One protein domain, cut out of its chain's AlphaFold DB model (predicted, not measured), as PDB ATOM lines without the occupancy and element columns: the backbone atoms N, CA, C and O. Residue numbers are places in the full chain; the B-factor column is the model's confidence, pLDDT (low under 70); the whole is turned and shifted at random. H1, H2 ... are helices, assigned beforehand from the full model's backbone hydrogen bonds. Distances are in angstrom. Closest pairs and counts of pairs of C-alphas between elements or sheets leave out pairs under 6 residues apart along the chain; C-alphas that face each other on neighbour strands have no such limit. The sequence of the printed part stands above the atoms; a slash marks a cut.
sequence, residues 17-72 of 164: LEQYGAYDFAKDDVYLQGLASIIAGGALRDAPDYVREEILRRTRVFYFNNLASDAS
ATOM      1  N   LEU A  17     151.054  63.647 161.383       78.62
ATOM      2  CA  LEU A  17     151.525  63.256 160.054       78.62
ATOM      3  C   LEU A  17     150.394  62.848 159.098       78.62
ATOM      4  O   LEU A  17     150.442  63.219 157.927       78.62
ATOM      5  N   GLU A  18     149.397  62.093 159.559       84.31
ATOM      6  CA  GLU A  18     148.239  61.737 158.729       84.31
ATOM      7  C   GLU A  18     147.392  62.960 158.397       84.31
ATOM      8  O   GLU A  18     146.965  63.115 157.256       84.31
ATOM      9  N   GLN A  19     147.210  63.866 159.359       84.12
ATOM     10  CA  GLN A  19     146.512  65.129 159.123       84.12
ATOM     11  C   GLN A  19     147.262  66.002 158.112       84.12
ATOM     12  O   GLN A  19     146.643  66.546 157.200       84.12
ATOM     13  N   TYR A  20     148.593  66.077 158.213       86.75
ATOM     14  CA  TYR A  20     149.426  66.765 157.225       86.75
ATOM     15  C   TYR A  20     149.292  66.142 155.829       86.75
ATOM     16  O   TYR A  20     149.183  66.861 154.838       86.75
ATOM     17  N   GLY A  21     149.286  64.807 155.737       86.44
ATOM     18  CA  GLY A  21     149.144  64.087 154.470       86.44
ATOM     19  C   GLY A  21     147.756  64.213 153.835       86.44
ATOM     20  O   GLY A  21     147.644  64.195 152.611       86.44
ATOM     21  N   ALA A  22     146.713  64.365 154.652       87.75
ATOM     22  CA  ALA A  22     145.338  64.569 154.203       87.75
ATOM     23  C   ALA A  22     145.010  66.038 153.870       87.75
ATOM     24  O   ALA A  22     143.962  66.305 153.278       87.75
ATOM     25  N   TYR A  23     145.873  66.991 154.243       87.12
ATOM     26  CA  TYR A  23     145.631  68.418 154.045       87.12
ATOM     27  C   TYR A  23     145.799  68.841 152.576       87.12
ATOM     28  O   TYR A  23     146.865  68.676 151.976       87.12
ATOM     29  N   ASP A  24     144.756  69.441 151.996       91.69
ATOM     30  CA  ASP A  24     144.753  69.892 150.600       91.69
ATOM     31  C   ASP A  24     145.275  71.331 150.466       91.69
ATOM     32  O   ASP A  24     144.519  72.292 150.305       91.69
ATOM     33  N   PHE A  25     146.602  71.476 150.486       89.44
ATOM     34  CA  PHE A  25     147.291  72.759 150.296       89.44
ATOM     35  C   PHE A  25     146.973  73.449 148.954       89.44
ATOM     36  O   PHE A  25     147.290  74.623 148.789       89.44
ATOM     37  N   ALA A  26     146.403  72.746 147.967       88.88
ATOM     38  CA  ALA A  26     146.091  73.325 146.662       88.88
ATOM     39  C   ALA A  26     144.736  74.050 146.626       88.88
ATOM     40  O   ALA A  26     144.480  74.783 145.673       88.88
ATOM     41  N   LYS A  27     143.872  73.847 147.629       90.50
ATOM     42  CA  LYS A  27     142.559  74.511 147.739       90.50
ATOM     43  C   LYS A  27     142.499  75.583 148.822       90.50
ATOM     44  O   LYS A  27     141.466  76.221 148.986       90.50
ATOM     45  N   ASP A  28     143.577  75.755 149.570       90.69
ATOM     46  CA  ASP A  28     143.656  76.722 150.653       90.69
ATOM     47  C   ASP A  28     144.149  78.077 150.134       90.69
ATOM     48  O   ASP A  28     145.343  78.283 149.904       90.69
ATOM     49  N   ASP A  29     143.214  79.012 149.961       91.38
ATOM     50  CA  ASP A  29     143.495  80.361 149.469       91.38
ATOM     51  C   ASP A  29     144.475  81.138 150.365       91.38
ATOM     52  O   ASP A  29     145.295  81.906 149.858       91.38
ATOM     53  N   VAL A  30     144.447  80.925 151.687       90.00
ATOM     54  CA  VAL A  30     145.328  81.633 152.633       90.00
ATOM     55  C   VAL A  30     146.762  81.151 152.463       90.00
ATOM     56  O   VAL A  30     147.690  81.961 152.343       90.00
ATOM     57  N   TYR A  31     146.947  79.832 152.395       91.94
ATOM     58  CA  TYR A  31     148.247  79.237 152.106       91.94
ATOM     59  C   TYR A  31     148.770  79.670 150.728       91.94
ATOM     60  O   TYR A  31     149.931  80.070 150.610       91.94
ATOM     61  N   LEU A  32     147.927  79.641 149.690       92.56
ATOM     62  CA  LEU A  32     148.311  80.031 148.330       92.56
ATOM     63  C   LEU A  32     148.691  81.513 148.233       92.56
ATOM     64  O   LEU A  32     149.677  81.845 147.571       92.56
ATOM     65  N   GLN A  33     147.971  82.398 148.922       91.62
ATOM     66  CA  GLN A  33     148.304  83.820 148.988       91.62
ATOM     67  C   GLN A  33     149.651  84.049 149.693       91.62
ATOM     68  O   GLN A  33     150.487  84.811 149.200       91.62
ATOM     69  N   GLY A  34     149.895  83.363 150.815       89.50
ATOM     70  CA  GLY A  34     151.185  83.408 151.509       89.50
ATOM     71  C   GLY A  34     152.328  82.880 150.640       89.50
ATOM     72  O   GLY A  34     153.382  83.508 150.532       89.50
ATOM     73  N   LEU A  35     152.097  81.771 149.935       90.31
ATOM     74  CA  LEU A  35     153.062  81.192 149.005       90.31
ATOM     75  C   LEU A  35     153.377  82.146 147.843       90.31
ATOM     76  O   LEU A  35     154.542  82.303 147.481       90.31
ATOM     77  N   ALA A  36     152.371  82.829 147.291       88.19
ATOM     78  CA  ALA A  36     152.562  83.811 146.228       88.19
ATOM     79  C   ALA A  36     153.486  84.964 146.658       88.19
ATOM     80  O   ALA A  36     154.314  85.402 145.861       88.19
ATOM     81  N   SER A  37     153.412  85.407 147.920       88.06
ATOM     82  CA  SER A  37     154.324  86.422 148.472       88.06
ATOM     83  C   SER A  37     155.782  85.945 148.495       88.06
ATOM     84  O   SER A  37     156.681  86.666 148.061       88.06
ATOM     85  N   ILE A  38     156.021  84.694 148.903       86.06
ATOM     86  CA  ILE A  38     157.361  84.082 148.934       86.06
ATOM     87  C   ILE A  38     157.937  83.954 147.516       86.06
ATOM     88  O   ILE A  38     159.119  84.216 147.287       86.06
ATOM     89  N   ILE A  39     157.092  83.590 146.547       86.50
ATOM     90  CA  ILE A  39     157.478  83.493 145.134       86.50
ATOM     91  C   ILE A  39     157.788  84.881 144.561       86.50
ATOM     92  O   ILE A  39     158.809  85.054 143.892       86.50
ATOM     93  N   ALA A  40     156.949  85.879 144.853       84.31
ATOM     94  CA  ALA A  40     157.144  87.261 144.420       84.31
ATOM     95  C   ALA A  40     158.429  87.881 144.998       84.31
ATOM     96  O   ALA A  40     159.083  88.670 144.317       84.31
ATOM     97  N   GLY A  41     158.838  87.464 146.201       81.31
ATOM     98  CA  GLY A  41     160.107  87.837 146.834       81.31
ATOM     99  C   GLY A  41     161.363  87.285 146.144       81.31
ATOM    100  O   GLY A  41     162.473  87.549 146.597       81.31
ATOM    101  N   GLY A  42     161.221  86.523 145.054       80.44
ATOM    102  CA  GLY A  42     162.344  86.048 144.244       80.44
ATOM    103  C   GLY A  42     163.028  84.787 144.772       80.44
ATOM    104  O   GLY A  42     163.938  84.286 144.114       80.44
ATOM    105  N   ALA A  43     162.556  84.210 145.883       73.31
ATOM    106  CA  ALA A  43     163.139  83.018 146.510       73.31
ATOM    107  C   ALA A  43     163.207  81.789 145.579       73.31
ATOM    108  O   ALA A  43     163.994  80.874 145.810       73.31
ATOM    109  N   LEU A  44     162.389  81.766 144.521       73.31
ATOM    110  CA  LEU A  44     162.256  80.649 143.582       73.31
ATOM    111  C   LEU A  44     162.771  80.935 142.164       73.31
ATOM    112  O   LEU A  44     162.731  80.033 141.327       73.31
ATOM    113  N   ARG A  45     163.195  82.173 141.867       77.62
ATOM    114  CA  ARG A  45     163.357  82.653 140.483       77.62
ATOM    115  C   ARG A  45     164.576  82.064 139.771       77.62
ATOM    116  O   ARG A  45     164.470  81.721 138.601       77.62
ATOM    117  N   ASP A  46     165.673  81.885 140.501       82.75
ATOM    118  CA  ASP A  46     166.936  81.319 139.996       82.75
ATOM    119  C   ASP A  46     167.309  80.002 140.709       82.75
ATOM    120  O   ASP A  46     168.420  79.488 140.579       82.75
ATOM    121  N   ALA A  47     166.377  79.445 141.490       82.31
ATOM    122  CA  ALA A  47     166.598  78.224 142.253       82.31
ATOM    123  C   ALA A  47     166.440  76.974 141.363       82.31
ATOM    124  O   ALA A  47     165.463  76.881 140.609       82.31
ATOM    125  N   PRO A  48     167.345  75.983 141.472       88.94
ATOM    126  CA  PRO A  48     167.185  74.698 140.796       88.94
ATOM    127  C   PRO A  48     165.976  73.926 141.350       88.94
ATOM    128  O   PRO A  48     165.563  74.134 142.492       88.94
ATOM    129  N   ASP A  49     165.415  73.010 140.553       85.88
ATOM    130  CA  ASP A  49     164.129  72.356 140.854       85.88
ATOM    131  C   ASP A  49     164.105  71.643 142.220       85.88
ATOM    132  O   ASP A  49     163.129  71.757 142.957       85.88
ATOM    133  N   TYR A  50     165.212  71.017 142.632       88.50
ATOM    134  CA  TYR A  50     165.307  70.374 143.950       88.50
ATOM    135  C   TYR A  50     165.224  71.374 145.120       88.50
ATOM    136  O   TYR A  50     164.675  71.062 146.175       88.50
ATOM    137  N   VAL A  51     165.740  72.597 144.947       87.00
ATOM    138  CA  VAL A  51     165.640  73.667 145.957       87.00
ATOM    139  C   VAL A  51     164.219  74.207 145.997       87.00
ATOM    140  O   VAL A  51     163.696  74.481 147.074       87.00
ATOM    141  N   ARG A  52     163.568  74.315 144.834       85.69
ATOM    142  CA  ARG A  52     162.162  74.708 144.741       85.69
ATOM    143  C   ARG A  52     161.266  73.748 145.523       85.69
ATOM    144  O   ARG A  52     160.435  74.198 146.309       85.69
ATOM    145  N   GLU A  53     161.443  72.448 145.324       88.00
ATOM    146  CA  GLU A  53     160.684  71.414 146.034       88.00
ATOM    147  C   GLU A  53     160.922  71.457 147.548       88.00
ATOM    148  O   GLU A  53     159.969  71.365 148.322       88.00
ATOM    149  N   GLU A  54     162.165  71.674 147.978       88.38
ATOM    150  CA  GLU A  54     162.506  71.809 149.397       88.38
ATOM    151  C   GLU A  54     161.862  73.051 150.028       88.38
ATOM    152  O   GLU A  54     161.304  72.976 151.124       88.38
ATOM    153  N   ILE A  55     161.874  74.188 149.326       87.62
ATOM    154  CA  ILE A  55     161.202  75.413 149.779       87.62
ATOM    155  C   ILE A  55     159.698  75.163 149.918       87.62
ATOM    156  O   ILE A  55     159.136  75.461 150.969       87.62
ATOM    157  N   LEU A  56     159.061  74.547 148.918       90.31
ATOM    158  CA  LEU A  56     157.636  74.200 148.971       90.31
ATOM    159  C   LEU A  56     157.313  73.251 150.128       90.31
ATOM    160  O   LEU A  56     156.286  73.391 150.792       90.31
ATOM    161  N   ARG A  57     158.180  72.274 150.395       89.88
ATOM    162  CA  ARG A  57     158.002  71.361 151.523       89.88
ATOM    163  C   ARG A  57     158.087  72.111 152.851       89.88
ATOM    164  O   ARG A  57     157.229  71.916 153.711       89.88
ATOM    165  N   ARG A  58     159.074  72.997 153.008       89.12
ATOM    166  CA  ARG A  58     159.239  73.821 154.215       89.12
ATOM    167  C   ARG A  58     158.068  74.762 154.440       89.12
ATOM    168  O   ARG A  58     157.601  74.851 155.570       89.12
ATOM    169  N   THR A  59     157.557  75.413 153.396       92.00
ATOM    170  CA  THR A  59     156.399  76.307 153.529       92.00
ATOM    171  C   THR A  59     155.147  75.550 153.953       92.00
ATOM    172  O   THR A  59     154.426  76.030 154.821       92.00
ATOM    173  N   ARG A  60     154.910  74.342 153.417       91.06
ATOM    174  CA  ARG A  60     153.786  73.483 153.841       91.06
ATOM    175  C   ARG A  60     153.894  73.086 155.309       91.06
ATOM    176  O   ARG A  60     152.915  73.185 156.038       91.06
ATOM    177  N   VAL A  61     155.075  72.640 155.742       89.50
ATOM    178  CA  VAL A  61     155.313  72.239 157.142       89.50
ATOM    179  C   VAL A  61     155.155  73.433 158.080       89.50
ATOM    180  O   VAL A  61     154.489  73.321 159.104       89.50
ATOM    181  N   PHE A  62     155.724  74.584 157.719       90.00
ATOM    182  CA  PHE A  62     155.597  75.811 158.497       90.00
ATOM    183  C   PHE A  62     154.133  76.234 158.651       90.00
ATOM    184  O   PHE A  62     153.681  76.452 159.771       90.00
ATOM    185  N   TYR A  63     153.384  76.288 157.546       91.56
ATOM    186  CA  TYR A  63     151.972  76.664 157.560       91.56
ATOM    187  C   TYR A  63     151.137  75.715 158.426       91.56
ATOM    188  O   TYR A  63     150.377  76.165 159.276       91.56
ATOM    189  N   PHE A  64     151.327  74.403 158.262       89.06
ATOM    190  CA  PHE A  64     150.586  73.400 159.022       89.06
ATOM    191  C   PHE A  64     150.895  73.457 160.529       89.06
ATOM    192  O   PHE A  64     149.986  73.391 161.354       89.06
ATOM    193  N   ASN A  65     152.163  73.661 160.901       86.94
ATOM    194  CA  ASN A  65     152.558  73.829 162.302       86.94
ATOM    195  C   ASN A  65     152.016  75.135 162.902       86.94
ATOM    196  O   ASN A  65     151.636  75.162 164.074       86.94
ATOM    197  N   ASN A  66     151.956  76.209 162.108       83.88
ATOM    198  CA  ASN A  66     151.350  77.466 162.536       83.88
ATOM    199  C   ASN A  66     149.839  77.306 162.745       83.88
ATOM    200  O   ASN A  66     149.326  77.731 163.770       83.88
ATOM    201  N   LEU A  67     149.144  76.616 161.837       78.75
ATOM    202  CA  LEU A  67     147.706  76.354 161.942       78.75
ATOM    203  C   LEU A  67     147.348  75.564 163.213       78.75
ATOM    204  O   LEU A  67     146.382  75.892 163.899       78.75
ATOM    205  N   ALA A  68     148.156  74.560 163.569       68.50
ATOM    206  CA  ALA A  68     147.988  73.806 164.813       68.50
ATOM    207  C   ALA A  68     148.267  74.657 166.070       68.50
ATOM    208  O   ALA A  68     147.662  74.430 167.118       68.50
ATOM    209  N   SER A  69     149.155  75.649 165.960       65.12
ATOM    210  CA  SER A  69     149.464  76.597 167.037       65.12
ATOM    211  C   SER A  69     148.352  77.646 167.208       65.12
ATOM    212  O   SER A  69     147.992  77.977 168.337       65.12
ATOM    213  N   ASP A  70     147.743  78.099 166.108       55.00
ATOM    214  CA  ASP A  70     146.596  79.022 166.090       55.00
ATOM    215  C   ASP A  70     145.286  78.366 166.560       55.00
ATOM    216  O   ASP A  70     144.431  79.029 167.144       55.00
ATOM    217  N   ALA A  71     145.124  77.047 166.398       53.09
ATOM    218  CA  ALA A  71     143.935  76.330 166.872       53.09
ATOM    219  C   ALA A  71     143.730  76.409 168.404       53.09
ATOM    220  O   ALA A  71     142.617  76.203 168.889       53.09
ATOM    221  N   SER A  72     144.777  76.747 169.170       49.62
ATOM    222  CA  SER A  72     144.692  77.004 170.618       49.62
ATOM    223  C   SER A  72     144.439  78.479 170.971       49.62
ATOM    224  O   SER A  72     144.243  78.806 172.141       49.62
TER     225      SER A  72
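AT A GLANCE: This is residues 17 to 72 of the 164 residues of an uncharacterized protein of Schizophyllum commune (strain H4-8 / FGSC 9210) (UniProt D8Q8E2). One long helix, H3, is the spine of this model; the shorter H2 folds back beside it in a loose, open V, and the very short H1 is set crosswise near the later half of H3. The wide end of the V is bridged by residues 41 to 48, and beyond its narrow end residues 66 to 72 stick out, of which 66 to 70 belong to H3. The printed part has 56 residues, with three named helices in the order H1, H2, H3 and no named strand, and its class is all helix. It is only just compact, close to loose, with a radius of gyration of the C-alphas of 12.1 A, and elongated, spanning 37 by 20 by 19 A.

HOW THE PARTS SIT: Start with H3, residues 49 to 70, and look at Tyr 63: its C-alpha is 7.1 A from that of Tyr 31 in H2, residues 29 to 40, the closest pair of the two helices. H2 and H3 are close but not clearly touching, and run opposite ways at a steep tilt of 42 degrees. One residue on, at Phe 64, you find the closest C-alpha to H1, residues 17 to 22: that of Tyr 20, 7.0 A away. H1 and H3 are close but not clearly touching, and about perpendicular at 77 degrees. H1 and H2 are apart. In H1, H2 and H3, every O i to N i+4 pair is within hydrogen-bond range.

IN THESE COORDINATES: Find C-alpha 49 at (164.129, 72.356, 140.854); from there H3 runs 31.4 A to C-alpha 70 at (146.596, 79.022, 166.090). H2 begins at C-alpha 29, at (143.495, 80.361, 149.469), and is 16.1 A long; H1 measures 8.6 A.

THE WHOLE: The C-alphas of Asp 46 and Ser 72, the two farthest apart, are 38.1 A apart. The printed part has no cut, and both links are short. Mean pLDDT of the printed part is 84.3; look for values under 70 at residues 68 to 72.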